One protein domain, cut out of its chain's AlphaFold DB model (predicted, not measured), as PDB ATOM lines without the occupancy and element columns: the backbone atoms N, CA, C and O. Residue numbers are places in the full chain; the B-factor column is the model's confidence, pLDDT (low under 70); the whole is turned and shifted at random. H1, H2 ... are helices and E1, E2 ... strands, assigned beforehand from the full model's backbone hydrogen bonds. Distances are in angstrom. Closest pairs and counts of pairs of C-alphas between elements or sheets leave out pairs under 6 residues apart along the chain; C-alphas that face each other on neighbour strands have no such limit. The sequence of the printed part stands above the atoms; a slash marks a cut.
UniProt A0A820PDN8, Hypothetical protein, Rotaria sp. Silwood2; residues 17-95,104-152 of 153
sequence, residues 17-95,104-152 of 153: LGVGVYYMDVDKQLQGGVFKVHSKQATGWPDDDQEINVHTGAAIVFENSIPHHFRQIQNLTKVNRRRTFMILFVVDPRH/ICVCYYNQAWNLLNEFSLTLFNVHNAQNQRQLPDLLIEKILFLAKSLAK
ATOM      1  N   LEU A  17     461.440 420.727 308.340       81.56
ATOM      2  CA  LEU A  17     461.759 419.658 309.286       81.56
ATOM      3  C   LEU A  17     460.526 419.222 310.083       81.56
ATOM      4  O   LEU A  17     460.323 418.036 310.353       81.56
ATOM      5  N   GLY A  18     459.684 420.182 310.462       81.75
ATOM      6  CA  GLY A  18     458.548 419.941 311.340       81.75
ATOM      7  C   GLY A  18     457.441 420.965 311.172       81.75
ATOM      8  O   GLY A  18     457.651 422.063 310.657       81.75
ATOM      9  N   VAL A  19     456.255 420.581 311.626       84.50
ATOM     10  CA  VAL A  19     455.017 421.332 311.436       84.50
ATOM     11  C   VAL A  19     454.286 421.410 312.768       84.50
ATOM     12  O   VAL A  19     454.127 420.407 313.467       84.50
ATOM     13  N   GLY A  20     453.840 422.608 313.126       84.44
ATOM     14  CA  GLY A  20     452.951 422.869 314.249       84.44
ATOM     15  C   GLY A  20     451.623 423.419 313.751       84.44
ATOM     16  O   GLY A  20     451.605 424.401 313.020       84.44
ATOM     17  N   VAL A  21     450.507 422.826 314.165       86.25
ATOM     18  CA  VAL A  21     449.157 423.312 313.855       86.25
ATOM     19  C   VAL A  21     448.439 423.660 315.148       86.25
ATOM     20  O   VAL A  21     448.293 422.814 316.032       86.25
ATOM     21  N   TYR A  22     447.958 424.894 315.245       83.31
ATOM     22  CA  TYR A  22     447.232 425.399 316.398       83.31
ATOM     23  C   TYR A  22     445.794 425.785 316.050       83.31
ATOM     24  O   TYR A  22     445.569 426.658 315.216       83.31
ATOM     25  N   TYR A  23     444.810 425.168 316.705       84.56
ATOM     26  CA  TYR A  23     443.386 425.412 316.467       84.56
ATOM     27  C   TYR A  23     442.872 426.556 317.328       84.56
ATOM     28  O   TYR A  23     442.411 426.352 318.450       84.56
ATOM     29  N   MET A  24     442.935 427.765 316.777       79.94
ATOM     30  CA  MET A  24     442.511 428.989 317.457       79.94
ATOM     31  C   MET A  24     441.011 429.007 317.739       79.94
ATOM     32  O   MET A  24     440.604 429.405 318.822       79.94
ATOM     33  N   ASP A  25     440.198 428.572 316.776       84.19
ATOM     34  CA  ASP A  25     438.746 428.507 316.932       84.19
ATOM     35  C   ASP A  25     438.145 427.409 316.049       84.19
ATOM     36  O   ASP A  25     438.441 427.314 314.855       84.19
ATOM     37  N   VAL A  26     437.303 426.566 316.635       88.88
ATOM     38  CA  VAL A  26     436.554 425.511 315.957       88.88
ATOM     39  C   VAL A  26     435.101 425.633 316.395       88.88
ATOM     40  O   VAL A  26     434.762 425.305 317.534       88.88
ATOM     41  N   ASP A  27     434.233 426.093 315.491       91.44
ATOM     42  CA  ASP A  27     432.810 426.218 315.801       91.44
ATOM     43  C   ASP A  27     432.221 424.850 316.198       91.44
ATOM     44  O   ASP A  27     432.376 423.855 315.486       91.44
ATOM     45  N   LYS A  28     431.519 424.800 317.336       90.19
ATOM     46  CA  LYS A  28     430.948 423.569 317.918       90.19
ATOM     47  C   LYS A  28     429.901 422.888 317.026       90.19
ATOM     48  O   LYS A  28     429.552 421.739 317.269       90.19
ATOM     49  N   GLN A  29     429.369 423.598 316.031       92.38
ATOM     50  CA  GLN A  29     428.418 423.079 315.044       92.38
ATOM     51  C   GLN A  29     429.109 422.458 313.817       92.38
ATOM     52  O   GLN A  29     428.437 422.035 312.869       92.38
ATOM     53  N   LEU A  30     430.445 422.410 313.810       90.56
ATOM     54  CA  LEU A  30     431.231 421.637 312.858       90.56
ATOM     55  C   LEU A  30     431.481 420.229 313.411       90.56
ATOM     56  O   LEU A  30     431.888 420.061 314.558       90.56
ATOM     57  N   GLN A  31     431.269 419.215 312.575       89.50
ATOM     58  CA  GLN A  31     431.616 417.822 312.863       89.50
ATOM     59  C   GLN A  31     432.666 417.297 311.882       89.50
ATOM     60  O   GLN A  31     432.800 417.796 310.761       89.50
ATOM     61  N   GLY A  32     433.399 416.264 312.294       88.00
ATOM     62  CA  GLY A  32     434.475 415.681 311.495       88.00
ATOM     63  C   GLY A  32     435.723 416.561 311.486       88.00
ATOM     64  O   GLY A  32     436.076 417.168 312.492       88.00
ATOM     65  N   GLY A  33     436.432 416.612 310.356       86.31
ATOM     66  CA  GLY A  33     437.659 417.407 310.253       86.31
ATOM     67  C   GLY A  33     438.847 416.862 311.057       86.31
ATOM     68  O   GLY A  33     439.802 417.607 311.290       86.31
ATOM     69  N   VAL A  34     438.776 415.599 311.489       88.81
ATOM     70  CA  VAL A  34     439.821 414.897 312.246       88.81
ATOM     71  C   VAL A  34     441.148 414.971 311.495       88.81
ATOM     72  O   VAL A  34     441.181 414.828 310.268       88.81
ATOM     73  N   PHE A  35     442.228 415.215 312.233       89.19
ATOM     74  CA  PHE A  35     443.575 415.160 311.688       89.19
ATOM     75  C   PHE A  35     444.051 413.710 311.699       89.19
ATOM     76  O   PHE A  35     444.010 413.056 312.740       89.19
ATOM     77  N   LYS A  36     444.460 413.202 310.542       89.06
ATOM     78  CA  LYS A  36     444.950 411.837 310.381       89.06
ATOM     79  C   LYS A  36     446.415 411.843 310.002       89.06
ATOM     80  O   LYS A  36     446.806 412.614 309.130       89.06
ATOM     81  N   VAL A  37     447.178 410.940 310.606       87.56
ATOM     82  CA  VAL A  37     448.587 410.701 310.285       87.56
ATOM     83  C   VAL A  37     448.819 409.223 310.012       87.56
ATOM     84  O   VAL A  37     448.215 408.373 310.671       87.56
ATOM     85  N   HIS A  38     449.710 408.915 309.073       82.81
ATOM     86  CA  HIS A  38     450.229 407.558 308.937       82.81
ATOM     87  C   HIS A  38     451.281 407.303 310.018       82.81
ATOM     88  O   HIS A  38     452.256 408.049 310.141       82.81
ATOM     89  N   SER A  39     451.108 406.238 310.801       67.88
ATOM     90  CA  SER A  39     452.166 405.773 311.695       67.88
ATOM     91  C   SER A  39     453.362 405.282 310.872       67.88
ATOM     92  O   SER A  39     453.198 404.490 309.946       67.88
ATOM     93  N   LYS A  40     454.588 405.688 311.237       59.44
ATOM     94  CA  LYS A  40     455.830 405.178 310.613       59.44
ATOM     95  C   LYS A  40     455.989 403.652 310.744       59.44
ATOM     96  O   LYS A  40     456.806 403.074 310.040       59.44
ATOM     97  N   GLN A  41     455.236 403.007 311.639       54.66
ATOM     98  CA  GLN A  41     455.266 401.556 311.868       54.66
ATOM     99  C   GLN A  41     454.212 400.782 311.062       54.66
ATOM    100  O   GLN A  41     454.112 399.566 311.220       54.66
ATOM    101  N   ALA A  42     453.430 401.458 310.215       53.38
ATOM    102  CA  ALA A  42     452.338 400.825 309.496       53.38
ATOM    103  C   ALA A  42     452.852 399.778 308.497       53.38
ATOM    104  O   ALA A  42     453.579 400.088 307.554       53.38
ATOM    105  N   THR A  43     452.441 398.525 308.682       51.75
ATOM    106  CA  THR A  43     452.893 397.365 307.883       51.75
ATOM    107  C   THR A  43     452.199 397.238 306.516       51.75
ATOM    108  O   THR A  43     452.189 396.169 305.910       51.75
ATOM    109  N   GLY A  44     451.653 398.340 305.993       47.00
ATOM    110  CA  GLY A  44     451.056 398.409 304.655       47.00
ATOM    111  C   GLY A  44     449.529 398.290 304.597       47.00
ATOM    112  O   GLY A  44     448.988 398.221 303.495       47.00
ATOM    113  N   TRP A  45     448.826 398.315 305.735       46.50
ATOM    114  CA  TRP A  45     447.358 398.326 305.780       46.50
ATOM    115  C   TRP A  45     446.806 399.673 306.294       46.50
ATOM    116  O   TRP A  45     447.407 400.280 307.178       46.50
ATOM    117  N   PRO A  46     445.658 400.154 305.771       55.00
ATOM    118  CA  PRO A  46     445.058 401.451 306.123       55.00
ATOM    119  C   PRO A  46     444.522 401.562 307.566       55.00
ATOM    120  O   PRO A  46     444.022 402.623 307.945       55.00
ATOM    121  N   ASP A  47     444.617 400.495 308.364       57.00
ATOM    122  CA  ASP A  47     444.133 400.443 309.750       57.00
ATOM    123  C   ASP A  47     445.131 401.003 310.781       57.00
ATOM    124  O   ASP A  47     444.763 401.207 311.935       57.00
ATOM    125  N   ASP A  48     446.356 401.342 310.367       67.00
ATOM    126  CA  ASP A  48     447.389 401.914 311.249       67.00
ATOM    127  C   ASP A  48     447.378 403.461 311.282       67.00
ATOM    128  O   ASP A  48     448.306 404.108 311.785       67.00
ATOM    129  N   ASP A  49     446.331 404.080 310.729       82.44
ATOM    130  CA  ASP A  49     446.135 405.527 310.772       82.44
ATOM    131  C   ASP A  49     445.763 405.994 312.176       82.44
ATOM    132  O   ASP A  49     444.724 405.615 312.724       82.44
ATOM    133  N   GLN A  50     446.529 406.937 312.715       85.88
ATOM    134  CA  GLN A  50     446.159 407.578 313.966       85.88
ATOM    135  C   GLN A  50     445.214 408.753 313.703       85.88
ATOM    136  O   GLN A  50     445.535 409.696 312.975       85.88
ATOM    137  N   GLU A  51     444.042 408.702 314.333       89.50
ATOM    138  CA  GLU A  51     443.056 409.780 314.332       89.50
ATOM    139  C   GLU A  51     443.249 410.693 315.541       89.50
ATOM    140  O   GLU A  51     443.198 410.262 316.693       89.50
ATOM    141  N   ILE A  52     443.446 411.982 315.273       89.00
ATOM    142  CA  ILE A  52     443.618 413.014 316.287       89.00
ATOM    143  C   ILE A  52     442.421 413.958 316.213       89.00
ATOM    144  O   ILE A  52     442.260 414.740 315.268       89.00
ATOM    145  N   ASN A  53     441.560 413.867 317.226       89.50
ATOM    146  CA  ASN A  53     440.442 414.786 317.395       89.50
ATOM    147  C   ASN A  53     440.962 416.181 317.747       89.50
ATOM    148  O   ASN A  53     441.843 416.344 318.587       89.50
ATOM    149  N   VAL A  54     440.386 417.191 317.104       88.75
ATOM    150  CA  VAL A  54     440.807 418.588 317.223       88.75
ATOM    151  C   VAL A  54     439.648 419.449 317.688       88.75
ATOM    152  O   VAL A  54     438.518 419.301 317.232       88.75
ATOM    153  N   HIS A  55     439.945 420.364 318.598       88.12
ATOM    154  CA  HIS A  55     438.999 421.326 319.148       88.12
ATOM    155  C   HIS A  55     439.702 422.669 319.347       88.12
ATOM    156  O   HIS A  55     440.930 422.743 319.272       88.12
ATOM    157  N   THR A  56     438.940 423.728 319.626       84.69
ATOM    158  CA  THR A  56     439.501 425.022 320.041       84.69
ATOM    159  C   THR A  56     440.518 424.815 321.161       84.69
ATOM    160  O   THR A  56     440.222 424.151 322.155       84.69
ATOM    161  N   GLY A  57     441.722 425.352 320.991       80.44
ATOM    162  CA  GLY A  57     442.819 425.195 321.939       80.44
ATOM    163  C   GLY A  57     443.780 424.042 321.644       80.44
ATOM    164  O   GLY A  57     444.847 423.991 322.253       80.44
ATOM    165  N   ALA A  58     443.439 423.121 320.739       84.62
ATOM    166  CA  ALA A  58     444.304 421.990 320.421       84.62
ATOM    167  C   ALA A  58     445.561 422.441 319.657       84.62
ATOM    168  O   ALA A  58     445.495 423.291 318.768       84.62
ATOM    169  N   ALA A  59     446.698 421.828 319.983       85.12
ATOM    170  CA  ALA A  59     447.967 422.008 319.288       85.12
ATOM    171  C   ALA A  59     448.506 420.637 318.872       85.12
ATOM    172  O   ALA A  59     448.606 419.739 319.711       85.12
ATOM    173  N   ILE A  60     448.857 420.483 317.600       85.06
ATOM    174  CA  ILE A  60     449.478 419.273 317.058       85.06
ATOM    175  C   ILE A  60     450.859 419.654 316.557       85.06
ATOM    176  O   ILE A  60     451.006 420.673 315.888       85.06
ATOM    177  N   VAL A  61     451.860 418.842 316.880       83.31
ATOM    178  CA  VAL A  61     453.219 419.034 316.382       83.31
ATOM    179  C   VAL A  61     453.764 417.700 315.898       83.31
ATOM    180  O   VAL A  61     453.619 416.697 316.596       83.31
ATOM    181  N   PHE A  62     454.340 417.681 314.701       80.62
ATOM    182  CA  PHE A  62     454.806 416.460 314.056       80.62
ATOM    183  C   PHE A  62     455.973 416.739 313.101       80.62
ATOM    184  O   PHE A  62     456.179 417.866 312.646       80.62
ATOM    185  N   GLU A  63     456.768 415.707 312.821       81.81
ATOM    186  CA  GLU A  63     457.824 415.765 311.808       81.81
ATOM    187  C   GLU A  63     457.210 415.842 310.413       81.81
ATOM    188  O   GLU A  63     456.276 415.104 310.104       81.81
ATOM    189  N   ASN A  64     457.789 416.654 309.532       85.25
ATOM    190  CA  ASN A  64     457.254 416.835 308.185       85.25
ATOM    191  C   ASN A  64     457.266 415.547 307.336       85.25
ATOM    192  O   ASN A  64     456.468 415.377 306.421       85.25
ATOM    193  N   SER A  65     458.136 414.592 307.683       81.75
ATOM    194  CA  SER A  65     458.187 413.271 307.040       81.75
ATOM    195  C   SER A  65     456.946 412.401 307.278       81.75
ATOM    196  O   SER A  65     456.854 411.325 306.694       81.75
ATOM    197  N   ILE A  66     456.017 412.821 308.145       82.50
ATOM    198  CA  ILE A  66     454.795 412.084 308.469       82.50
ATOM    199  C   ILE A  66     453.677 412.527 307.513       82.50
ATOM    200  O   ILE A  66     453.181 413.657 307.633       82.50
ATOM    201  N   PRO A  67     453.228 411.659 306.585       87.12
ATOM    202  CA  PRO A  67     452.115 411.996 305.717       87.12
ATOM    203  C   PRO A  67     450.830 412.121 306.529       87.12
ATOM    204  O   PRO A  67     450.535 411.300 307.404       87.12
ATOM    205  N   HIS A  68     450.053 413.148 306.217       87.88
ATOM    206  CA  HIS A  68     448.854 413.486 306.965       87.88
ATOM    207  C   HIS A  68     447.757 414.039 306.061       87.88
ATOM    208  O   HIS A  68     447.986 414.420 304.911       87.88
ATOM    209  N   HIS A  69     446.529 414.052 306.575       88.94
ATOM    210  CA  HIS A  69     445.409 414.712 305.918       88.94
ATOM    211  C   HIS A  69     444.321 415.124 306.910       88.94
ATOM    212  O   HIS A  69     444.231 414.637 308.038       88.94
ATOM    213  N   PHE A  70     443.438 416.004 306.443       86.31
ATOM    214  CA  PHE A  70     442.213 416.352 307.146       86.31
ATOM    215  C   PHE A  70     441.039 415.566 306.596       86.31
ATOM    216  O   PHE A  70     440.707 415.674 305.409       86.31
ATOM    217  N   ARG A  71     440.353 414.835 307.474       86.12
ATOM    218  CA  ARG A  71     439.067 414.237 307.127       86.12
ATOM    219  C   ARG A  71     438.040 415.300 306.781       86.12
ATOM    220  O   ARG A  71     438.183 416.482 307.092       86.12
ATOM    221  N   GLN A  72     436.974 414.845 306.135       86.38
ATOM    222  CA  GLN A  72     435.912 415.732 305.713       86.38
ATOM    223  C   GLN A  72     435.319 416.486 306.910       86.38
ATOM    224  O   GLN A  72     434.975 415.873 307.923       86.38
ATOM    225  N   ILE A  73     435.184 417.807 306.786       89.00
ATOM    226  CA  ILE A  73     434.425 418.619 307.741       89.00
ATOM    227  C   ILE A  73     432.978 418.769 307.268       89.00
ATOM    228  O   ILE A  73     432.706 418.928 306.073       89.00
ATOM    229  N   GLN A  74     432.039 418.703 308.205       89.44
ATOM    230  CA  GLN A  74     430.615 418.851 307.956       89.44
ATOM    231  C   GLN A  74     430.059 420.009 308.778       89.44
ATOM    232  O   GLN A  74     430.205 420.054 309.996       89.44
ATOM    233  N   ASN A  75     429.381 420.932 308.098       90.75
ATOM    234  CA  ASN A  75     428.574 421.960 308.738       90.75
ATOM    235  C   ASN A  75     427.158 421.419 308.943       90.75
ATOM    236  O   ASN A  75     426.475 421.102 307.967       90.75
ATOM    237  N   LEU A  76     426.729 421.306 310.198       88.38
ATOM    238  CA  LEU A  76     425.397 420.805 310.550       88.38
ATOM    239  C   LEU A  76     424.286 421.848 310.386       88.38
ATOM    240  O   LEU A  76     423.114 421.559 310.616       88.38
ATOM    241  N   THR A  77     424.641 423.073 310.006       90.38
ATOM    242  CA  THR A  77     423.720 424.207 309.942       90.38
ATOM    243  C   THR A  77     423.636 424.775 308.528       90.38
ATOM    244  O   THR A  77     424.473 424.503 307.669       90.38
ATOM    245  N   LYS A  78     422.617 425.606 308.283       90.75
ATOM    246  CA  LYS A  78     422.474 426.363 307.025       90.75
ATOM    247  C   LYS A  78     423.323 427.641 306.988       90.75
ATOM    248  O   LYS A  78     423.388 428.292 305.952       90.75
ATOM    249  N   VAL A  79     423.938 428.014 308.109       91.56
ATOM    250  CA  VAL A  79     424.751 429.230 308.250       91.56
ATOM    251  C   VAL A  79     426.216 428.861 308.076       91.56
ATOM    252  O   VAL A  79     426.629 427.802 308.536       91.56
ATOM    253  N   ASN A  80     427.015 429.712 307.431       88.38
ATOM    254  CA  ASN A  80     428.453 429.476 307.309       88.38
ATOM    255  C   ASN A  80     429.114 429.399 308.691       88.38
ATOM    256  O   ASN A  80     428.868 430.232 309.559       88.38
ATOM    257  N   ARG A  81     429.956 428.382 308.877       90.25
ATOM    258  CA  ARG A  81     430.694 428.105 310.113       90.25
ATOM    259  C   ARG A  81     432.186 428.115 309.829       90.25
ATOM    260  O   ARG A  81     432.596 427.830 308.703       90.25
ATOM    261  N   ARG A  82     432.988 428.451 310.839       88.25
ATOM    262  CA  ARG A  82     434.424 428.683 310.681       88.25
ATOM    263  C   ARG A  82     435.242 427.727 311.544       88.25
ATOM    264  O   ARG A  82     434.884 427.410 312.673       88.25
ATOM    265  N   ARG A  83     436.362 427.291 310.975       88.50
ATOM    266  CA  ARG A  83     437.483 426.671 311.674       88.50
ATOM    267  C   ARG A  83     438.713 427.498 311.340       88.50
ATOM    268  O   ARG A  83     439.043 427.643 310.166       88.50
ATOM    269  N   THR A  84     439.354 428.055 312.354       84.19
ATOM    270  CA  THR A  84     440.537 428.900 312.219       84.19
ATOM    271  C   THR A  84     441.701 428.219 312.909       84.19
ATOM    272  O   THR A  84     441.611 427.841 314.078       84.19
ATOM    273  N   PHE A  85     442.803 428.072 312.188       84.69
ATOM    274  CA  PHE A  85     444.035 427.522 312.722       84.69
ATOM    275  C   PHE A  85     445.240 428.314 312.220       84.69
ATOM    276  O   PHE A  85     445.152 429.037 311.229       84.69
ATOM    277  N   MET A  86     446.344 428.185 312.944       82.62
ATOM    278  CA  MET A  86     447.654 428.720 312.602       82.62
ATOM    279  C   MET A  86     448.576 427.544 312.301       82.62
ATOM    280  O   MET A  86     448.590 426.584 313.072       82.62
ATOM    281  N   ILE A  87     449.322 427.613 311.200       83.38
ATOM    282  CA  ILE A  87     450.368 426.639 310.876       83.38
ATOM    283  C   ILE A  87     451.723 427.320 311.046       83.38
ATOM    284  O   ILE A  87     451.906 428.458 310.615       83.38
ATOM    285  N   LEU A  88     452.645 426.626 311.701       84.25
ATOM    286  CA  LEU A  88     454.021 427.043 311.931       84.25
ATOM    287  C   LEU A  88     454.944 425.974 311.356       84.25
ATOM    288  O   LEU A  88     454.772 424.789 311.638       84.25
ATOM    289  N   PHE A  89     455.932 426.398 310.577       82.75
ATOM    290  CA  PHE A  89     456.916 425.508 309.976       82.75
ATOM    291  C   PHE A  89     458.272 425.700 310.642       82.75
ATOM    292  O   PHE A  89     458.725 426.826 310.848       82.75
ATOM    293  N   VAL A  90     458.923 424.589 310.973       80.19
ATOM    294  CA  VAL A  90     460.332 424.559 311.360       80.19
ATOM    295  C   VAL A  90     461.117 424.189 310.116       80.19
ATOM    296  O   VAL A  90     460.908 423.112 309.565       80.19
ATOM    297  N   VAL A  91     462.005 425.070 309.676       82.44
ATOM    298  CA  VAL A  91     462.809 424.919 308.456       82.44
ATOM    299  C   VAL A  91     464.280 424.727 308.809       82.44
ATOM    300  O   VAL A  91     464.750 425.285 309.803       82.44
ATOM    301  N   ASP A  92     465.010 423.938 308.018       78.94
ATOM    302  CA  ASP A  92     466.466 423.827 308.149       78.94
ATOM    303  C   ASP A  92     467.136 425.088 307.577       78.94
ATOM    304  O   ASP A  92     467.099 425.292 306.362       78.94
ATOM    305  N   PRO A  93     467.792 425.923 308.405       75.81
ATOM    306  CA  PRO A  93     468.381 427.176 307.944       75.81
ATOM    307  C   PRO A  93     469.614 426.982 307.049       75.81
ATOM    308  O   PRO A  93     470.096 427.948 306.462       75.81
ATOM    309  N   ARG A  94     470.167 425.763 306.959       76.81
ATOM    310  CA  ARG A  94     471.316 425.456 306.087       76.81
ATOM    311  C   ARG A  94     470.928 425.380 304.617       76.81
ATOM    312  O   ARG A  94     471.804 425.415 303.756       76.81
ATOM    313  N   HIS A  95     469.636 425.273 304.337       75.19
ATOM    314  CA  HIS A  95     469.104 425.206 302.993       75.19
ATOM    315  C   HIS A  95     468.272 426.462 302.733       75.19
ATOM    316  O   HIS A  95     467.517 426.914 303.594       75.19
ATOM    317  N   ILE A 104     458.693 437.861 302.770       55.56
ATOM    318  CA  ILE A 104     459.368 437.411 303.990       55.56
ATOM    319  C   ILE A 104     459.483 438.580 304.963       55.56
ATOM    320  O   ILE A 104     460.130 439.586 304.682       55.56
ATOM    321  N   CYS A 105     458.908 438.422 306.152       56.44
ATOM    322  CA  CYS A 105     459.199 439.291 307.283       56.44
ATOM    323  C   CYS A 105     460.078 438.526 308.274       56.44
ATOM    324  O   CYS A 105     459.678 437.484 308.794       56.44
ATOM    325  N   VAL A 106     461.277 439.042 308.544       62.22
ATOM    326  CA  VAL A 106     462.105 438.544 309.645       62.22
ATOM    327  C   VAL A 106     461.622 439.211 310.924       62.22
ATOM    328  O   VAL A 106     461.660 440.434 311.043       62.22
ATOM    329  N   CYS A 107     461.185 438.404 311.886       56.81
ATOM    330  CA  CYS A 107     460.832 438.871 313.218       56.81
ATOM    331  C   CYS A 107     461.745 438.215 314.261       56.81
ATOM    332  O   CYS A 107     461.948 437.001 314.272       56.81
ATOM    333  N   TYR A 108     462.315 439.028 315.146       63.31
ATOM    334  CA  TYR A 108     463.051 438.544 316.315       63.31
ATOM    335  C   TYR A 108     462.075 438.049 317.389       63.31
ATOM    336  O   TYR A 108     460.900 438.401 317.363       63.31
ATOM    337  N   TYR A 109     462.540 437.251 318.358       57.50
ATOM    338  CA  TYR A 109     461.679 436.603 319.365       57.50
ATOM    339  C   TYR A 109     460.654 437.547 320.018       57.50
ATOM    340  O   TYR A 109     459.473 437.228 320.083       57.50
ATOM    341  N   ASN A 110     461.083 438.737 320.443       58.22
ATOM    342  CA  ASN A 110     460.214 439.756 321.035       58.22
ATOM    343  C   ASN A 110     459.176 440.324 320.049       58.22
ATOM    344  O   ASN A 110     458.062 440.652 320.446       58.22
ATOM    345  N   GLN A 111     459.512 440.419 318.764       56.75
ATOM    346  CA  GLN A 111     458.597 440.859 317.711       56.75
ATOM    347  C   GLN A 111     457.616 439.750 317.322       56.75
ATOM    348  O   GLN A 111     456.432 440.026 317.178       56.75
ATOM    349  N   ALA A 112     458.082 438.502 317.213       60.75
ATOM    350  CA  ALA A 112     457.228 437.336 316.995       60.75
ATOM    351  C   ALA A 112     456.232 437.172 318.150       60.75
ATOM    352  O   ALA A 112     455.047 436.959 317.922       60.75
ATOM    353  N   TRP A 113     456.700 437.352 319.387       55.81
ATOM    354  CA  TRP A 113     455.875 437.365 320.593       55.81
ATOM    355  C   TRP A 113     454.787 438.441 320.530       55.81
ATOM    356  O   TRP A 113     453.613 438.138 320.727       55.81
ATOM    357  N   ASN A 114     455.152 439.682 320.199       58.84
ATOM    358  CA  ASN A 114     454.188 440.775 320.072       58.84
ATOM    359  C   ASN A 114     453.190 440.528 318.938       58.84
ATOM    360  O   ASN A 114     451.997 440.702 319.145       58.84
ATOM    361  N   LEU A 115     453.651 440.051 317.782       60.50
ATOM    362  CA  LEU A 115     452.798 439.762 316.630       60.50
ATOM    363  C   LEU A 115     451.808 438.629 316.930       60.50
ATOM    364  O   LEU A 115     450.621 438.749 316.637       60.50
ATOM    365  N   LEU A 116     452.266 437.552 317.573       61.34
ATOM    366  CA  LEU A 116     451.404 436.451 318.006       61.34
ATOM    367  C   LEU A 116     450.430 436.893 319.104       61.34
ATOM    368  O   LEU A 116     449.269 436.480 319.088       61.34
ATOM    369  N   ASN A 117     450.858 437.769 320.014       56.19
ATOM    370  CA  ASN A 117     449.986 438.347 321.031       56.19
ATOM    371  C   ASN A 117     448.925 439.268 320.435       56.19
ATOM    372  O   ASN A 117     447.755 439.102 320.760       56.19
ATOM    373  N   GLU A 118     449.284 440.184 319.540       57.22
ATOM    374  CA  GLU A 118     448.341 441.060 318.837       57.22
ATOM    375  C   GLU A 118     447.340 440.248 318.008       57.22
ATOM    376  O   GLU A 118     446.135 440.516 318.043       57.22
ATOM    377  N   PHE A 119     447.807 439.196 317.331       54.81
ATOM    378  CA  PHE A 119     446.943 438.275 316.598       54.81
ATOM    379  C   PHE A 119     445.980 437.540 317.541       54.81
ATOM    380  O   PHE A 119     444.780 437.456 317.271       54.81
ATOM    381  N   SER A 120     446.485 437.067 318.687       49.72
ATOM    382  CA  SER A 120     445.662 436.423 319.711       49.72
ATOM    383  C   SER A 120     444.627 437.389 320.290       49.72
ATOM    384  O   SER A 120     443.461 437.031 320.368       49.72
ATOM    385  N   LEU A 121     444.995 438.634 320.604       47.75
ATOM    386  CA  LEU A 121     444.108 439.659 321.162       47.75
ATOM    387  C   LEU A 121     443.021 440.079 320.169       47.75
ATOM    388  O   LEU A 121     441.866 440.254 320.557       47.75
ATOM    389  N   THR A 122     443.360 440.176 318.884       52.03
ATOM    390  CA  THR A 122     442.395 440.473 317.813       52.03
ATOM    391  C   THR A 122     441.355 439.357 317.674       52.03
ATOM    392  O   THR A 122     440.178 439.635 317.452       52.03
ATOM    393  N   LEU A 123     441.756 438.095 317.862       43.81
ATOM    394  CA  LEU A 123     440.848 436.944 317.834       43.81
ATOM    395  C   LEU A 123     440.092 436.743 319.162       43.81
ATOM    396  O   LEU A 123     438.921 436.372 319.146       43.81
ATOM    397  N   PHE A 124     440.712 437.033 320.308       43.31
ATOM    398  CA  PHE A 124     440.111 436.883 321.639       43.31
ATOM    399  C   PHE A 124     439.105 437.974 321.987       43.31
ATOM    400  O   PHE A 124     438.123 437.687 322.670       43.31
ATOM    401  N   ASN A 125     439.270 439.189 321.463       46.00
ATOM    402  CA  ASN A 125     438.246 440.229 321.577       46.00
ATOM    403  C   ASN A 125     436.945 439.867 320.836       46.00
ATOM    404  O   ASN A 125     435.926 440.522 321.042       46.00
ATOM    405  N   VAL A 126     436.943 438.800 320.026       47.03
ATOM    406  CA  VAL A 126     435.729 438.246 319.413       47.03
ATOM    407  C   VAL A 126     435.045 437.218 320.327       47.03
ATOM    408  O   VAL A 126     433.818 437.133 320.300       47.03
ATOM    409  N   HIS A 127     435.766 436.491 321.195       41.50
ATOM    410  CA  HIS A 127     435.195 435.436 322.049       41.50
ATOM    411  C   HIS A 127     435.832 435.353 323.457       41.50
ATOM    412  O   HIS A 127     436.850 434.703 323.663       41.50
ATOM    413  N   ASN A 128     435.148 435.984 324.423       41.25
ATOM    414  CA  ASN A 128     435.144 435.801 325.887       41.25
ATOM    415  C   ASN A 128     436.435 435.362 326.622       41.25
ATOM    416  O   ASN A 128     436.881 434.217 326.581       41.25
ATOM    417  N   ALA A 129     436.912 436.283 327.462       45.50
ATOM    418  CA  ALA A 129     438.051 436.176 328.362       45.50
ATOM    419  C   ALA A 129     437.722 435.437 329.672       45.50
ATOM    420  O   ALA A 129     437.212 436.070 330.590       45.50
ATOM    421  N   GLN A 130     438.038 434.139 329.809       47.09
ATOM    422  CA  GLN A 130     437.998 433.473 331.132       47.09
ATOM    423  C   GLN A 130     439.063 432.391 331.422       47.09
ATOM    424  O   GLN A 130     438.993 431.780 332.479       47.09
ATOM    425  N   ASN A 131     440.101 432.176 330.601       48.12
ATOM    426  CA  ASN A 131     441.193 431.250 330.970       48.12
ATOM    427  C   ASN A 131     442.582 431.863 330.731       48.12
ATOM    428  O   ASN A 131     443.124 431.813 329.632       48.12
ATOM    429  N   GLN A 132     443.156 432.445 331.790       46.19
ATOM    430  CA  GLN A 132     444.470 433.100 331.817       46.19
ATOM    431  C   GLN A 132     445.624 432.111 332.082       46.19
ATOM    432  O   GLN A 132     446.310 432.167 333.098       46.19
ATOM    433  N   ARG A 133     445.892 431.225 331.126       45.94
ATOM    434  CA  ARG A 133     447.281 431.022 330.687       45.94
ATOM    435  C   ARG A 133     447.307 431.544 329.265       45.94
ATOM    436  O   ARG A 133     446.447 431.139 328.483       45.94
ATOM    437  N   GLN A 134     448.183 432.499 328.964       51.62
ATOM    438  CA  GLN A 134     448.209 433.119 327.646       51.62
ATOM    439  C   GLN A 134     448.509 432.005 326.637       51.62
ATOM    440  O   GLN A 134     449.602 431.465 326.601       51.62
ATOM    441  N   LEU A 135     447.492 431.610 325.865       48.81
ATOM    442  CA  LEU A 135     447.566 430.701 324.717       48.81
ATOM    443  C   LEU A 135     448.910 430.720 323.949       48.81
ATOM    444  O   LEU A 135     449.387 429.641 323.589       48.81
ATOM    445  N   PRO A 136     449.519 431.898 323.690       54.62
ATOM    446  CA  PRO A 136     450.830 431.985 323.051       54.62
ATOM    447  C   PRO A 136     451.978 431.319 323.825       54.62
ATOM    448  O   PRO A 136     452.826 430.717 323.174       54.62
ATOM    449  N   ASP A 137     451.988 431.331 325.162       50.44
ATOM    450  CA  ASP A 137     453.054 430.724 325.980       50.44
ATOM    451  C   ASP A 137     453.204 429.231 325.675       50.44
ATOM    452  O   ASP A 137     454.275 428.766 325.300       50.44
ATOM    453  N   LEU A 138     452.106 428.472 325.759       54.12
ATOM    454  CA  LEU A 138     452.141 427.018 325.590       54.12
ATOM    455  C   LEU A 138     452.484 426.613 324.149       54.12
ATOM    456  O   LEU A 138     453.149 425.600 323.929       54.12
ATOM    457  N   LEU A 139     452.009 427.381 323.162       53.72
ATOM    458  CA  LEU A 139     452.274 427.118 321.749       53.72
ATOM    459  C   LEU A 139     453.740 427.406 321.410       53.72
ATOM    460  O   LEU A 139     454.403 426.565 320.805       53.72
ATOM    461  N   ILE A 140     454.255 428.554 321.847       58.44
ATOM    462  CA  ILE A 140     455.646 428.954 321.630       58.44
ATOM    463  C   ILE A 140     456.586 428.023 322.397       58.44
ATOM    464  O   ILE A 140     457.549 427.540 321.812       58.44
ATOM    465  N   GLU A 141     456.290 427.672 323.651       61.00
ATOM    466  CA  GLU A 141     457.079 426.696 324.412       61.00
ATOM    467  C   GLU A 141     457.137 425.333 323.721       61.00
ATOM    468  O   GLU A 141     458.216 424.752 323.612       61.00
ATOM    469  N   LYS A 142     456.008 424.822 323.211       56.44
ATOM    470  CA  LYS A 142     455.972 423.532 322.503       56.44
ATOM    471  C   LYS A 142     456.722 423.582 321.174       56.44
ATOM    472  O   LYS A 142     457.434 422.629 320.861       56.44
ATOM    473  N   ILE A 143     456.613 424.675 320.422       56.97
ATOM    474  CA  ILE A 143     457.353 424.870 319.165       56.97
ATOM    475  C   ILE A 143     458.853 424.983 319.436       56.97
ATOM    476  O   ILE A 143     459.646 424.308 318.785       56.97
ATOM    477  N   LEU A 144     459.253 425.772 320.435       56.97
ATOM    478  CA  LEU A 144     460.653 425.923 320.829       56.97
ATOM    479  C   LEU A 144     461.229 424.628 321.409       56.97
ATOM    480  O   LEU A 144     462.390 424.310 321.156       56.97
ATOM    481  N   PHE A 145     460.439 423.866 322.166       57.03
ATOM    482  CA  PHE A 145     460.827 422.538 322.639       57.03
ATOM    483  C   PHE A 145     461.082 421.594 321.461       57.03
ATOM    484  O   PHE A 145     462.127 420.943 321.420       57.03
ATOM    485  N   LEU A 146     460.176 421.568 320.478       47.84
ATOM    486  CA  LEU A 146     460.322 420.716 319.304       47.84
ATOM    487  C   LEU A 146     461.541 421.118 318.462       47.84
ATOM    488  O   LEU A 146     462.359 420.266 318.116       47.84
ATOM    489  N   ALA A 147     461.735 422.420 318.229       49.81
ATOM    490  CA  ALA A 147     462.911 422.951 317.542       49.81
ATOM    491  C   ALA A 147     464.219 422.562 318.257       49.81
ATOM    492  O   ALA A 147     465.165 422.114 317.614       49.81
ATOM    493  N   LYS A 148     464.260 422.633 319.598       49.66
ATOM    494  CA  LYS A 148     465.412 422.176 320.398       49.66
ATOM    495  C   LYS A 148     465.649 420.668 320.308       49.66
ATOM    496  O   LYS A 148     466.801 420.245 320.357       49.66
ATOM    497  N   SER A 149     464.596 419.853 320.220       48.31
ATOM    498  CA  SER A 149     464.742 418.398 320.071       48.31
ATOM    499  C   SER A 149     465.228 417.987 318.680       48.31
ATOM    500  O   SER A 149     465.990 417.031 318.576       48.31
ATOM    501  N   LEU A 150     464.847 418.737 317.641       42.44
ATOM    502  CA  LEU A 150     465.260 418.492 316.259       42.44
ATOM    503  C   LEU A 150     466.677 419.012 315.962       42.44
ATOM    504  O   LEU A 150     467.381 418.400 315.172       42.44
ATOM    505  N   ALA A 151     467.138 420.067 316.646       40.53
ATOM    506  CA  ALA A 151     468.486 420.638 316.495       40.53
ATOM    507  C   ALA A 151     469.627 419.808 317.130       40.53
ATOM    508  O   ALA A 151     470.768 420.263 317.179       40.53
ATOM    509  N   LYS A 152     469.335 418.618 317.675       44.38
ATOM    510  CA  LYS A 152     470.351 417.686 318.206       44.38
ATOM    511  C   LYS A 152     470.954 416.759 317.136       44.38
ATOM    512  O   LYS A 152     471.731 415.874 317.491       44.38
TER     513      LYS A 152
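What this domain is: This is residues 17 to 95 and 104 to 152 of the 153 residues of the protein "Hypothetical protein" of Rotaria sp. Silwood2 (UniProt A0A820PDN8). A twisted sheet of three strands, E5, E1 and E8, has the helix H2 running along one face, and H2 folds back on H1 as a helical hairpin, with H1 over toward the side and only grazing the sheet. A broken two-stranded ribbon, E2 and E3 paired with E7 and E6, makes two further small sheets, with E4 added beside E3. The printed part has 128 residues with eight named strands, E1 to E8, then two named helices, H1 and H2; the sheets, in the orders E5 E1 E8, E4 E3 E6 and E2 E7, are antiparallel. The class is mixed, helices and strands, and the whole is only just compact, close to loose, with a radius of gyration of the C-alphas of 16.7 A and spans of 49 by 45 by 27 A.

Where its parts are: E1, residues 17 to 26, begins at C-alpha 17 (461.759, 419.658, 309.286) and is 26.7 A long. E2 is residues 30 to 32, E3 residues 35 to 38, E4 residues 49 to 52, and E5 residues 59 to 63, 13.9 A long. E6 is residues 68 to 70, E7 residues 73 to 75. E8, residues 83 to 91, is 25.6 A long. H1, residues 109 to 124, is 21.7 A long. H2, residues 135 to 150, is 23.1 A long and ends at C-alpha 150 (465.260, 418.492, 316.259).

How they stand to each other: E1 is the inner strand between the edge strands E5 and E8. E1 and E8 are antiparallel at 164 degrees, with N 20 and O 88 2.8 A apart. E5 and E1 are antiparallel at 161 degrees, with N 21 and O 60 2.8 A apart. H2 is on this sheet in two layers, one helix on one face, at a height over the sheet of 9.4 A; it lies over E1 and runs along the strands, at 13 degrees to E1 on the local plane. The closest C-alphas of E1 and H2, Gly 20 and Ile 143, are 6.9 A apart. H1 and H2 touch with residues 113 to 120 and 135 to 136 alone, closest at the C-alphas of Asn 117 and Pro 136, 6.7 A; they run opposite ways at a steep tilt of 41 degrees. H1 only grazes the sheet, with residues 120 to 124. E3 and E4 form a hairpin, with N 52 and O 35 2.8 A apart. E3 and E6 are antiparallel, with N 36 and O 69 2.9 A apart. E2 runs on into E3 at 16 degrees and E6 into E7 at 9 degrees; E2 and E7 are antiparallel, with N 74 and O 31 2.8 A apart. Both helices are apart from E3, E4 and E6. In H1 and H2 every O i to N i+4 pair is within hydrogen-bond range.

The domain as a whole: The two C-alphas farthest apart, of Lys 78 and Lys 152, are 49.9 A apart. Residues 96 to 103 are not printed, and C-alphas 95 and 104 are 15.6 A apart across the cut. Of the links that are printed whole, none is long; residues 128 to 133 stand free. The mean pLDDT of the printed part is 70.6, and residues 39 to 48 and 104 to 152 are under 70.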